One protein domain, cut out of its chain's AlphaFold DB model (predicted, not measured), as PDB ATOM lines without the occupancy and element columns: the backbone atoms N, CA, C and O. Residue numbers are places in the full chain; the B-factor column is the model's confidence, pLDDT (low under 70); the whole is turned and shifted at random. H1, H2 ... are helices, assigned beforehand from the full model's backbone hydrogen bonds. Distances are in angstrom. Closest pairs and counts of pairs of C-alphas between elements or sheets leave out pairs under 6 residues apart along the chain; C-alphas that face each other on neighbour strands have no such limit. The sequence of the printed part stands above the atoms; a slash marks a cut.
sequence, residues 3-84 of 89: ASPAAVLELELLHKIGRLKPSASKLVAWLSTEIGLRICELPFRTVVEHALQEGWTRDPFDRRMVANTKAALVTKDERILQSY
ATOM      1  N   ALA A   3     201.834 115.830 176.805       78.00
ATOM      2  CA  ALA A   3     202.679 115.460 175.672       78.00
ATOM      3  C   ALA A   3     203.554 116.637 175.226       78.00
ATOM      4  O   ALA A   3     203.155 117.800 175.302       78.00
ATOM      5  N   SER A   4     204.749 116.334 174.724       79.00
ATOM      6  CA  SER A   4     205.621 117.341 174.121       79.00
ATOM      7  C   SER A   4     205.063 117.844 172.788       79.00
ATOM      8  O   SER A   4     204.631 117.020 171.981       79.00
ATOM      9  N   PRO A   5     205.143 119.156 172.485       80.50
ATOM     10  CA  PRO A   5     204.879 119.663 171.140       80.50
ATOM     11  C   PRO A   5     205.707 118.945 170.061       80.50
ATOM     12  O   PRO A   5     205.235 118.752 168.945       80.50
ATOM     13  N   ALA A   6     206.920 118.489 170.398       77.88
ATOM     14  CA  ALA A   6     207.761 117.718 169.483       77.88
ATOM     15  C   ALA A   6     207.169 116.335 169.158       77.88
ATOM     16  O   ALA A   6     207.238 115.906 168.010       77.88
ATOM     17  N   ALA A   7     206.514 115.682 170.124       80.12
ATOM     18  CA  ALA A   7     205.836 114.405 169.892       80.12
ATOM     19  C   ALA A   7     204.659 114.563 168.916       80.12
ATOM     20  O   ALA A   7     204.390 113.675 168.115       80.12
ATOM     21  N   VAL A   8     203.988 115.721 168.911       85.19
ATOM     22  CA  VAL A   8     202.935 116.022 167.922       85.19
ATOM     23  C   VAL A   8     203.512 116.082 166.503       85.19
ATOM     24  O   VAL A   8     202.900 115.560 165.573       85.19
ATOM     25  N   LEU A   9     204.703 116.666 166.329       83.06
ATOM     26  CA  LEU A   9     205.390 116.694 165.031       83.06
ATOM     27  C   LEU A   9     205.815 115.294 164.579       83.06
ATOM     28  O   LEU A   9     205.679 114.966 163.402       83.06
ATOM     29  N   GLU A  10     206.297 114.466 165.502       82.88
ATOM     30  CA  GLU A  10     206.669 113.081 165.207       82.88
ATOM     31  C   GLU A  10     205.455 112.238 164.795       82.88
ATOM     32  O   GLU A  10     205.511 111.526 163.792       82.88
ATOM     33  N   LEU A  11     204.324 112.374 165.497       87.56
ATOM     34  CA  LEU A  11     203.066 111.728 165.114       87.56
ATOM     35  C   LEU A  11     202.638 112.127 163.695       87.56
ATOM     36  O   LEU A  11     202.187 111.284 162.920       87.56
ATOM     37  N   GLU A  12     202.824 113.395 163.327       90.00
ATOM     38  CA  GLU A  12     202.484 113.882 161.990       90.00
ATOM     39  C   GLU A  12     203.454 113.347 160.927       90.00
ATOM     40  O   GLU A  12     203.037 113.002 159.821       90.00
ATOM     41  N   LEU A  13     204.742 113.212 161.256       87.44
ATOM     42  CA  LEU A  13     205.714 112.549 160.389       87.44
ATOM     43  C   LEU A  13     205.320 111.088 160.150       87.44
ATOM     44  O   LEU A  13     205.263 110.664 158.997       87.44
ATOM     45  N   LEU A  14     205.004 110.341 161.213       90.19
ATOM     46  CA  LEU A  14     204.555 108.949 161.127       90.19
ATOM     47  C   LEU A  14     203.301 108.814 160.262       90.19
ATOM     48  O   LEU A  14     203.198 107.863 159.486       90.19
ATOM     49  N   HIS A  15     202.375 109.771 160.357       91.75
ATOM     50  CA  HIS A  15     201.202 109.821 159.493       91.75
ATOM     51  C   HIS A  15     201.585 109.996 158.021       91.75
ATOM     52  O   HIS A  15     201.180 109.201 157.171       91.75
ATOM     53  N   LYS A  16     202.441 110.979 157.726       92.00
ATOM     54  CA  LYS A  16     202.885 111.293 156.360       92.00
ATOM     55  C   LYS A  16     203.664 110.165 155.693       92.00
ATOM     56  O   LYS A  16     203.531 109.978 154.488       92.00
ATOM     57  N   ILE A  17     204.445 109.398 156.454       95.56
ATOM     58  CA  ILE A  17     205.173 108.229 155.932       95.56
ATOM     59  C   ILE A  17     204.335 106.937 155.958       95.56
ATOM     60  O   ILE A  17     204.868 105.855 155.723       95.56
ATOM     61  N   GLY A  18     203.036 107.021 156.267       92.75
ATOM     62  CA  GLY A  18     202.104 105.890 156.218       92.75
ATOM     63  C   GLY A  18     202.218 104.897 157.381       92.75
ATOM     64  O   GLY A  18     201.621 103.824 157.328       92.75
ATOM     65  N   ARG A  19     202.957 105.235 158.445       93.00
ATOM     66  CA  ARG A  19     203.117 104.397 159.649       93.00
ATOM     67  C   ARG A  19     202.056 104.662 160.720       93.00
ATOM     68  O   ARG A  19     201.910 103.849 161.628       93.00
ATOM     69  N   LEU A  20     201.302 105.758 160.609       91.75
ATOM     70  CA  LEU A  20     200.170 106.098 161.474       91.75
ATOM     71  C   LEU A  20     198.946 106.490 160.629       91.75
ATOM     72  O   LEU A  20     199.028 107.329 159.737       91.75
ATOM     73  N   LYS A  21     197.781 105.891 160.901       93.00
ATOM     74  CA  LYS A  21     196.545 106.198 160.156       93.00
ATOM     75  C   LYS A  21     195.944 107.572 160.493       93.00
ATOM     76  O   LYS A  21     195.663 108.315 159.554       93.00
ATOM     77  N   PRO A  22     195.692 107.927 161.769       92.62
ATOM     78  CA  PRO A  22     195.182 109.256 162.097       92.62
ATOM     79  C   PRO A  22     196.265 110.328 161.922       92.62
ATOM     80  O   PRO A  22     197.437 110.071 162.184       92.62
ATOM     81  N   SER A  23     195.854 111.542 161.544       93.38
ATOM     82  CA  SER A  23     196.723 112.719 161.651       93.38
ATOM     83  C   SER A  23     197.033 113.017 163.118       93.38
ATOM     84  O   SER A  23     196.243 112.673 164.009       93.38
ATOM     85  N   ALA A  24     198.139 113.716 163.380       90.69
ATOM     86  CA  ALA A  24     198.514 114.064 164.748       90.69
ATOM     87  C   ALA A  24     197.425 114.895 165.437       90.69
ATOM     88  O   ALA A  24     197.075 114.633 166.584       90.69
ATOM     89  N   SER A  25     196.819 115.839 164.712       90.94
ATOM     90  CA  SER A  25     195.732 116.684 165.218       90.94
ATOM     91  C   SER A  25     194.515 115.881 165.687       90.94
ATOM     92  O   SER A  25     193.995 116.137 166.773       90.94
ATOM     93  N   LYS A  26     194.083 114.878 164.910       93.81
ATOM     94  CA  LYS A  26     192.947 114.014 165.265       93.81
ATOM     95  C   LYS A  26     193.263 113.157 166.482       93.81
ATOM     96  O   LYS A  26     192.431 113.045 167.377       93.81
ATOM     97  N   LEU A  27     194.462 112.579 166.524       92.38
ATOM     98  CA  LEU A  27     194.883 111.737 167.638       92.38
ATOM     99  C   LEU A  27     195.003 112.540 168.941       92.38
ATOM    100  O   LEU A  27     194.501 112.107 169.973       92.38
ATOM    101  N   VAL A  28     195.606 113.731 168.888       90.75
ATOM    102  CA  VAL A  28     195.733 114.621 170.051       90.75
ATOM    103  C   VAL A  28     194.367 115.082 170.550       90.75
ATOM    104  O   VAL A  28     194.149 115.065 171.755       90.75
ATOM    105  N   ALA A  29     193.432 115.443 169.665       93.00
ATOM    106  CA  ALA A  29     192.079 115.840 170.065       93.00
ATOM    107  C   ALA A  29     191.293 114.687 170.716       93.00
ATOM    108  O   ALA A  29     190.563 114.889 171.689       93.00
ATOM    109  N   TRP A  30     191.471 113.468 170.206       93.56
ATOM    110  CA  TRP A  30     190.858 112.275 170.780       93.56
ATOM    111  C   TRP A  30     191.423 111.959 172.173       93.56
ATOM    112  O   TRP A  30     190.662 111.879 173.131       93.56
ATOM    113  N   LEU A  31     192.752 111.908 172.330       90.75
ATOM    114  CA  LEU A  31     193.408 111.750 173.642       90.75
ATOM    115  C   LEU A  31     193.090 112.922 174.592       90.75
ATOM    116  O   LEU A  31     193.019 112.756 175.810       90.75
ATOM    117  N   SER A  32     192.870 114.095 174.001       91.56
ATOM    118  CA  SER A  32     192.144 115.253 174.518       91.56
ATOM    119  C   SER A  32     190.972 114.877 175.406       91.56
ATOM    120  O   SER A  32     190.942 115.072 176.623       91.56
ATOM    121  N   THR A  33     190.011 114.285 174.718       94.38
ATOM    122  CA  THR A  33     188.669 114.010 175.208       94.38
ATOM    123  C   THR A  33     188.642 112.791 176.126       94.38
ATOM    124  O   THR A  33     188.020 112.844 177.180       94.38
ATOM    125  N   GLU A  34     189.350 111.720 175.765       95.25
ATOM    126  CA  GLU A  34     189.259 110.435 176.472       95.25
ATOM    127  C   GLU A  34     190.029 110.409 177.794       95.25
ATOM    128  O   GLU A  34     189.566 109.835 178.777       95.25
ATOM    129  N   ILE A  35     191.227 111.003 177.827       89.19
ATOM    130  CA  ILE A  35     192.149 110.870 178.969       89.19
ATOM    131  C   ILE A  35     192.683 112.213 179.480       89.19
ATOM    132  O   ILE A  35     193.583 112.250 180.323       89.19
ATOM    133  N   GLY A  36     192.159 113.331 178.968       88.94
ATOM    134  CA  GLY A  36     192.567 114.669 179.394       88.94
ATOM    135  C   GLY A  36     194.023 114.997 179.054       88.94
ATOM    136  O   GLY A  36     194.692 115.691 179.829       88.94
ATOM    137  N   LEU A  37     194.548 114.479 177.934       87.56
ATOM    138  CA  LEU A  37     195.905 114.789 177.481       87.56
ATOM    139  C   LEU A  37     196.072 116.303 177.267       87.56
ATOM    140  O   LEU A  37     195.262 116.956 176.622       87.56
ATOM    141  N   ARG A  38     197.159 116.894 177.754       87.81
ATOM    142  CA  ARG A  38     197.482 118.296 177.440       87.81
ATOM    143  C   ARG A  38     198.756 118.370 176.626       87.81
ATOM    144  O   ARG A  38     199.629 117.524 176.782       87.81
ATOM    145  N   ILE A  39     198.884 119.373 175.769       84.25
ATOM    146  CA  ILE A  39     200.186 119.689 175.188       84.25
ATOM    147  C   ILE A  39     200.951 120.531 176.205       84.25
ATOM    148  O   ILE A  39     200.381 121.403 176.854       84.25
ATOM    149  N   CYS A  40     202.226 120.216 176.403       82.75
ATOM    150  CA  CYS A  40     203.093 120.984 177.279       82.75
ATOM    151  C   CYS A  40     203.262 122.403 176.722       82.75
ATOM    152  O   CYS A  40     203.676 122.570 175.577       82.75
ATOM    153  N   GLU A  41     202.972 123.407 177.546       81.88
ATOM    154  CA  GLU A  41     203.043 124.828 177.176       81.88
ATOM    155  C   GLU A  41     204.362 125.487 177.605       81.88
ATOM    156  O   GLU A  41     204.471 126.712 177.642       81.88
ATOM    157  N   LEU A  42     205.380 124.691 177.955       80.94
ATOM    158  CA  LEU A  42     206.692 125.239 178.284       80.94
ATOM    159  C   LEU A  42     207.218 126.075 177.108       80.94
ATOM    160  O   LEU A  42     207.210 125.597 175.968       80.94
ATOM    161  N   PRO A  43     207.717 127.299 177.362       81.62
ATOM    162  CA  PRO A  43     208.309 128.107 176.313       81.62
ATOM    163  C   PRO A  43     209.416 127.324 175.612       81.62
ATOM    164  O   PRO A  43     210.300 126.763 176.259       81.62
ATOM    165  N   PHE A  44     209.403 127.317 174.279       73.88
ATOM    166  CA  PHE A  44     210.384 126.559 173.500       73.88
ATOM    167  C   PHE A  44     211.830 126.932 173.859       73.88
ATOM    168  O   PHE A  44     212.696 126.066 173.930       73.88
ATOM    169  N   ARG A  45     212.076 128.211 174.174       75.69
ATOM    170  CA  ARG A  45     213.358 128.691 174.707       75.69
ATOM    171  C   ARG A  45     213.779 127.933 175.971       75.69
ATOM    172  O   ARG A  45     214.905 127.460 176.026       75.69
ATOM    173  N   THR A  46     212.878 127.769 176.935       74.31
ATOM    174  CA  THR A  46     213.130 127.031 178.181       74.31
ATOM    175  C   THR A  46     213.442 125.559 177.909       74.31
ATOM    176  O   THR A  46     214.354 124.999 178.511       74.31
ATOM    177  N   VAL A  47     212.741 124.938 176.955       72.88
ATOM    178  CA  VAL A  47     213.033 123.563 176.511       72.88
ATOM    179  C   VAL A  47     214.428 123.479 175.881       72.88
ATOM    180  O   VAL A  47     215.180 122.555 176.165       72.88
ATOM    181  N   VAL A  48     214.820 124.448 175.050       71.12
ATOM    182  CA  VAL A  48     216.161 124.486 174.443       71.12
ATOM    183  C   VAL A  48     217.248 124.700 175.498       71.12
ATOM    184  O   VAL A  48     218.255 124.000 175.473       71.12
ATOM    185  N   GLU A  49     217.046 125.620 176.439       74.62
ATOM    186  CA  GLU A  49     217.996 125.902 177.522       74.62
ATOM    187  C   GLU A  49     218.231 124.666 178.403       74.62
ATOM    188  O   GLU A  49     219.381 124.334 178.687       74.62
ATOM    189  N   HIS A  50     217.176 123.925 178.753       72.00
ATOM    190  CA  HIS A  50     217.313 122.651 179.465       72.00
ATOM    191  C   HIS A  50     217.980 121.565 178.610       72.00
ATOM    192  O   HIS A  50     218.874 120.875 179.091       72.00
ATOM    193  N   ALA A  51     217.620 121.447 177.329       69.81
ATOM    194  CA  ALA A  51     218.213 120.467 176.415       69.81
ATOM    195  C   ALA A  51     219.729 120.657 176.250       69.81
ATOM    196  O   ALA A  51     220.459 119.689 176.055       69.81
ATOM    197  N   LEU A  52     220.220 121.896 176.331       70.25
ATOM    198  CA  LEU A  52     221.649 122.203 176.262       70.25
ATOM    199  C   LEU A  52     222.430 121.737 177.502       70.25
ATOM    200  O   LEU A  52     223.639 121.537 177.393       70.25
ATOM    201  N   GLN A  53     221.766 121.548 178.646       72.12
ATOM    202  CA  GLN A  53     222.385 121.051 179.880       72.12
ATOM    203  C   GLN A  53     222.455 119.516 179.941       72.12
ATOM    204  O   GLN A  53     223.224 118.968 180.728       72.12
ATOM    205  N   GLU A  54     221.708 118.815 179.085       65.31
ATOM    206  CA  GLU A  54     221.697 117.352 179.006       65.31
ATOM    207  C   GLU A  54     222.854 116.840 178.125       65.31
ATOM    208  O   GLU A  54     222.850 116.971 176.897       65.31
ATOM    209  N   GLY A  55     223.878 116.255 178.756       61.59
ATOM    210  CA  GLY A  55     225.113 115.803 178.093       61.59
ATOM    211  C   GLY A  55     225.127 114.340 177.626       61.59
ATOM    212  O   GLY A  55     226.107 113.910 177.023       61.59
ATOM    213  N   TRP A  56     224.075 113.566 177.903       62.50
ATOM    214  CA  TRP A  56     224.094 112.101 177.773       62.50
ATOM    215  C   TRP A  56     223.893 111.575 176.338       62.50
ATOM    216  O   TRP A  56     224.225 110.427 176.056       62.50
ATOM    217  N   THR A  57     223.411 112.405 175.405       60.19
ATOM    218  CA  THR A  57     223.220 112.045 173.987       60.19
ATOM    219  C   THR A  57     223.751 113.132 173.052       60.19
ATOM    220  O   THR A  57     223.728 114.328 173.368       60.19
ATOM    221  N   ARG A  58     224.273 112.724 171.889       58.94
ATOM    222  CA  ARG A  58     224.729 113.628 170.815       58.94
ATOM    223  C   ARG A  58     223.606 113.982 169.832       58.94
ATOM    224  O   ARG A  58     223.827 114.851 168.993       58.94
ATOM    225  N   ASP A  59     222.434 113.352 169.946       61.09
ATOM    226  CA  ASP A  59     221.275 113.636 169.098       61.09
ATOM    227  C   ASP A  59     220.435 114.799 169.680       61.09
ATOM    228  O   ASP A  59     219.963 114.722 170.819       61.09
ATOM    229  N   PRO A  60     220.238 115.907 168.941       57.59
ATOM    230  CA  PRO A  60     219.435 117.036 169.406       57.59
ATOM    231  C   PRO A  60     217.929 116.733 169.560       57.59
ATOM    232  O   PRO A  60     217.248 117.489 170.260       57.59
ATOM    233  N   PHE A  61     217.392 115.673 168.946       56.22
ATOM    234  CA  PHE A  61     215.999 115.243 169.125       56.22
ATOM    235  C   PHE A  61     215.793 114.522 170.463       56.22
ATOM    236  O   PHE A  61     214.852 114.865 171.184       56.22
ATOM    237  N   ASP A  62     216.733 113.661 170.864       56.44
ATOM    238  CA  ASP A  62     216.711 112.994 172.173       56.44
ATOM    239  C   ASP A  62     216.773 114.009 173.331       56.44
ATOM    240  O   ASP A  62     216.062 113.884 174.333       56.44
ATOM    241  N   ARG A  63     217.561 115.086 173.171       58.00
ATOM    242  CA  ARG A  63     217.687 116.150 174.190       58.00
ATOM    243  C   ARG A  63     216.390 116.931 174.410       58.00
ATOM    244  O   ARG A  63     216.106 117.361 175.527       58.00
ATOM    245  N   ARG A  64     215.582 117.128 173.362       51.81
ATOM    246  CA  ARG A  64     214.328 117.905 173.442       51.81
ATOM    247  C   ARG A  64     213.215 117.153 174.156       51.81
ATOM    248  O   ARG A  64     212.401 117.784 174.830       51.81
ATOM    249  N   MET A  65     213.170 115.830 174.016       53.66
ATOM    250  CA  MET A  65     212.157 115.019 174.688       53.66
ATOM    251  C   MET A  65     212.352 114.994 176.205       53.66
ATOM    252  O   MET A  65     211.363 115.085 176.927       53.66
ATOM    253  N   VAL A  66     213.603 114.998 176.679       53.41
ATOM    254  CA  VAL A  66     213.933 115.079 178.114       53.41
ATOM    255  C   VAL A  66     213.742 116.491 178.674       53.41
ATOM    256  O   VAL A  66     213.176 116.667 179.753       53.41
ATOM    257  N   ALA A  67     214.134 117.520 177.924       51.69
ATOM    258  CA  ALA A  67     214.017 118.905 178.377       51.69
ATOM    259  C   ALA A  67     212.572 119.401 178.513       51.69
ATOM    260  O   ALA A  67     212.282 120.311 179.291       51.69
ATOM    261  N   ASN A  68     211.647 118.790 177.775       53.38
ATOM    262  CA  ASN A  68     210.233 119.102 177.892       53.38
ATOM    263  C   ASN A  68     209.582 118.467 179.139       53.38
ATOM    264  O   ASN A  68     208.396 118.688 179.395       53.38
ATOM    265  N   THR A  69     210.331 117.686 179.928       53.97
ATOM    266  CA  THR A  69     209.800 116.931 181.062       53.97
ATOM    267  C   THR A  69     210.569 117.211 182.358       53.97
ATOM    268  O   THR A  69     211.675 116.730 182.574       53.97
ATOM    269  N   LYS A  70     209.929 117.925 183.294       53.56
ATOM    270  CA  LYS A  70     210.199 117.766 184.741       53.56
ATOM    271  C   LYS A  70     209.405 116.593 185.351       53.56
ATOM    272  O   LYS A  70     209.560 116.311 186.536       53.56
ATOM    273  N   ALA A  71     208.562 115.922 184.563       54.38
ATOM    274  CA  ALA A  71     207.665 114.831 184.960       54.38
ATOM    275  C   ALA A  71     208.060 113.502 184.288       54.38
ATOM    276  O   ALA A  71     209.007 113.472 183.508       54.38
ATOM    277  N   ALA A  72     207.356 112.409 184.597       56.78
ATOM    278  CA  ALA A  72     207.614 111.115 183.968       56.78
ATOM    279  C   ALA A  72     207.381 111.165 182.445       56.78
ATOM    280  O   ALA A  72     206.368 111.704 181.989       56.78
ATOM    281  N   LEU A  73     208.323 110.623 181.671       65.81
ATOM    282  CA  LEU A  73     208.271 110.561 180.210       65.81
ATOM    283  C   LEU A  73     207.750 109.187 179.790       65.81
ATOM    284  O   LEU A  73     208.450 108.197 179.951       65.81
ATOM    285  N   VAL A  74     206.550 109.121 179.217       62.94
ATOM    286  CA  VAL A  74     206.068 107.877 178.602       62.94
ATOM    287  C   VAL A  74     206.727 107.742 177.231       62.94
ATOM    288  O   VAL A  74     206.460 108.553 176.342       62.94
ATOM    289  N   THR A  75     207.614 106.766 177.056       66.62
ATOM    290  CA  THR A  75     208.298 106.516 175.780       66.62
ATOM    291  C   THR A  75     208.511 105.024 175.559       66.62
ATOM    292  O   THR A  75     208.783 104.272 176.488       66.62
ATOM    293  N   LYS A  76     208.402 104.593 174.299       66.00
ATOM    294  CA  LYS A  76     208.759 103.232 173.876       66.00
ATOM    295  C   LYS A  76     210.227 103.126 173.442       66.00
ATOM    296  O   LYS A  76     210.683 102.041 173.098       66.00
ATOM    297  N   ASP A  77     210.958 104.238 173.433       69.06
ATOM    298  CA  ASP A  77     212.371 104.246 173.072       69.06
ATOM    299  C   ASP A  77     213.226 103.660 174.204       69.06
ATOM    300  O   ASP A  77     213.355 104.238 175.287       69.06
ATOM    301  N   GLU A  78     213.829 102.504 173.937       71.62
ATOM    302  CA  GLU A  78     214.658 101.773 174.896       71.62
ATOM    303  C   GLU A  78     215.906 102.553 175.330       71.62
ATOM    304  O   GLU A  78     216.321 102.439 176.484       71.62
ATOM    305  N   ARG A  79     216.489 103.390 174.462       70.94
ATOM    306  CA  ARG A  79     217.663 104.205 174.821       70.94
ATOM    307  C   ARG A  79     217.297 105.285 175.824       70.94
ATOM    308  O   ARG A  79     218.073 105.573 176.738       70.94
ATOM    309  N   ILE A  80     216.109 105.859 175.674       67.50
ATOM    310  CA  ILE A  80     215.605 106.897 176.571       67.50
ATOM    311  C   ILE A  80     215.165 106.284 177.898       67.50
ATOM    312  O   ILE A  80     215.479 106.844 178.945       67.50
ATOM    313  N   LEU A  81     214.534 105.105 177.873       67.94
ATOM    314  CA  LEU A  81     214.217 104.336 179.082       67.94
ATOM    315  C   LEU A  81     215.470 103.996 179.904       67.94
ATOM    316  O   LEU A  81     215.439 104.071 181.128       67.94
ATOM    317  N   GLN A  82     216.580 103.666 179.243       71.88
ATOM    318  CA  GLN A  82     217.847 103.346 179.912       71.88
ATOM    319  C   GLN A  82     218.583 104.580 180.454       71.88
ATOM    320  O   GLN A  82     219.313 104.470 181.436       71.88
ATOM    321  N   SER A  83     218.408 105.744 179.823       68.25
ATOM    322  CA  SER A  83     219.210 106.942 180.117       68.25
ATOM    323  C   SER A  83     218.478 107.986 180.964       68.25
ATOM    324  O   SER A  83     219.122 108.798 181.628       68.25
ATOM    325  N   TYR A  84     217.142 107.977 180.973       66.75
ATOM    326  CA  TYR A  84     216.322 108.925 181.722       66.75
ATOM    327  C   TYR A  84     215.553 108.212 182.834       66.75
ATOM    328  O   TYR A  84     214.580 107.507 182.596       66.75
TER     329      TYR A  84
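This is residues 3 to 84 of the 89 residues of the protein "PIN domain protein" of Candidatus Sulfopaludibacter sp. SbA3 (UniProt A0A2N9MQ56). Two small helical lobes meet near the beginning of H1: H1 with H2 in one, H3 crossed by H4 in the other, and H5 to one side of H4. Residues 30 to 35 of H2 stick out. The printed part has 82 residues with five named helices, H1 to H5 in order: all helix, compact, radius of gyration of the C-alphas 13.4 A, spans 35 by 25 by 21 A.

H1, residues 5 to 16, touches residues 24 to 28 alone of H2, residues 24 to 35, at a steep tilt of 58 degrees; the closest C-alphas, Glu 12 and Ala 24, are 4.8 A apart. H1, with residues 6 to 7 alone, only just touches H4, residues 60 to 67, with 3 pairs of C-alphas within 8 A; the closest C-alphas, Ala 6 and Met 65, are 7.3 A apart. H3, residues 44 to 53, touches H4 about perpendicular, at 78 degrees; the closest C-alphas, Ala 51 and Arg 63, are 4.9 A apart. H5, residues 78 to 83, is close to H4 but not clearly touching: C-alphas 62 and 80, the closest, are 7.6 A apart. Each O i to N i+4 pair is within hydrogen-bond range in H1, H2 and H5, 5 of 6 in H3, 2 of 4 in H4.

H1 begins at C-alpha 5 (204.879, 119.663, 171.140) and is 17.1 A long, H2 15.9 A, H3 14.7 A; H5 ends at C-alpha 83 (219.210, 106.942, 180.117).

The farthest C-alphas, Thr 33 and Gly 55, are 36.6 A apart. The printed part has no cut; the links between helices are short. pLDDT is under 70 in 29 residues, among them 54 to 77.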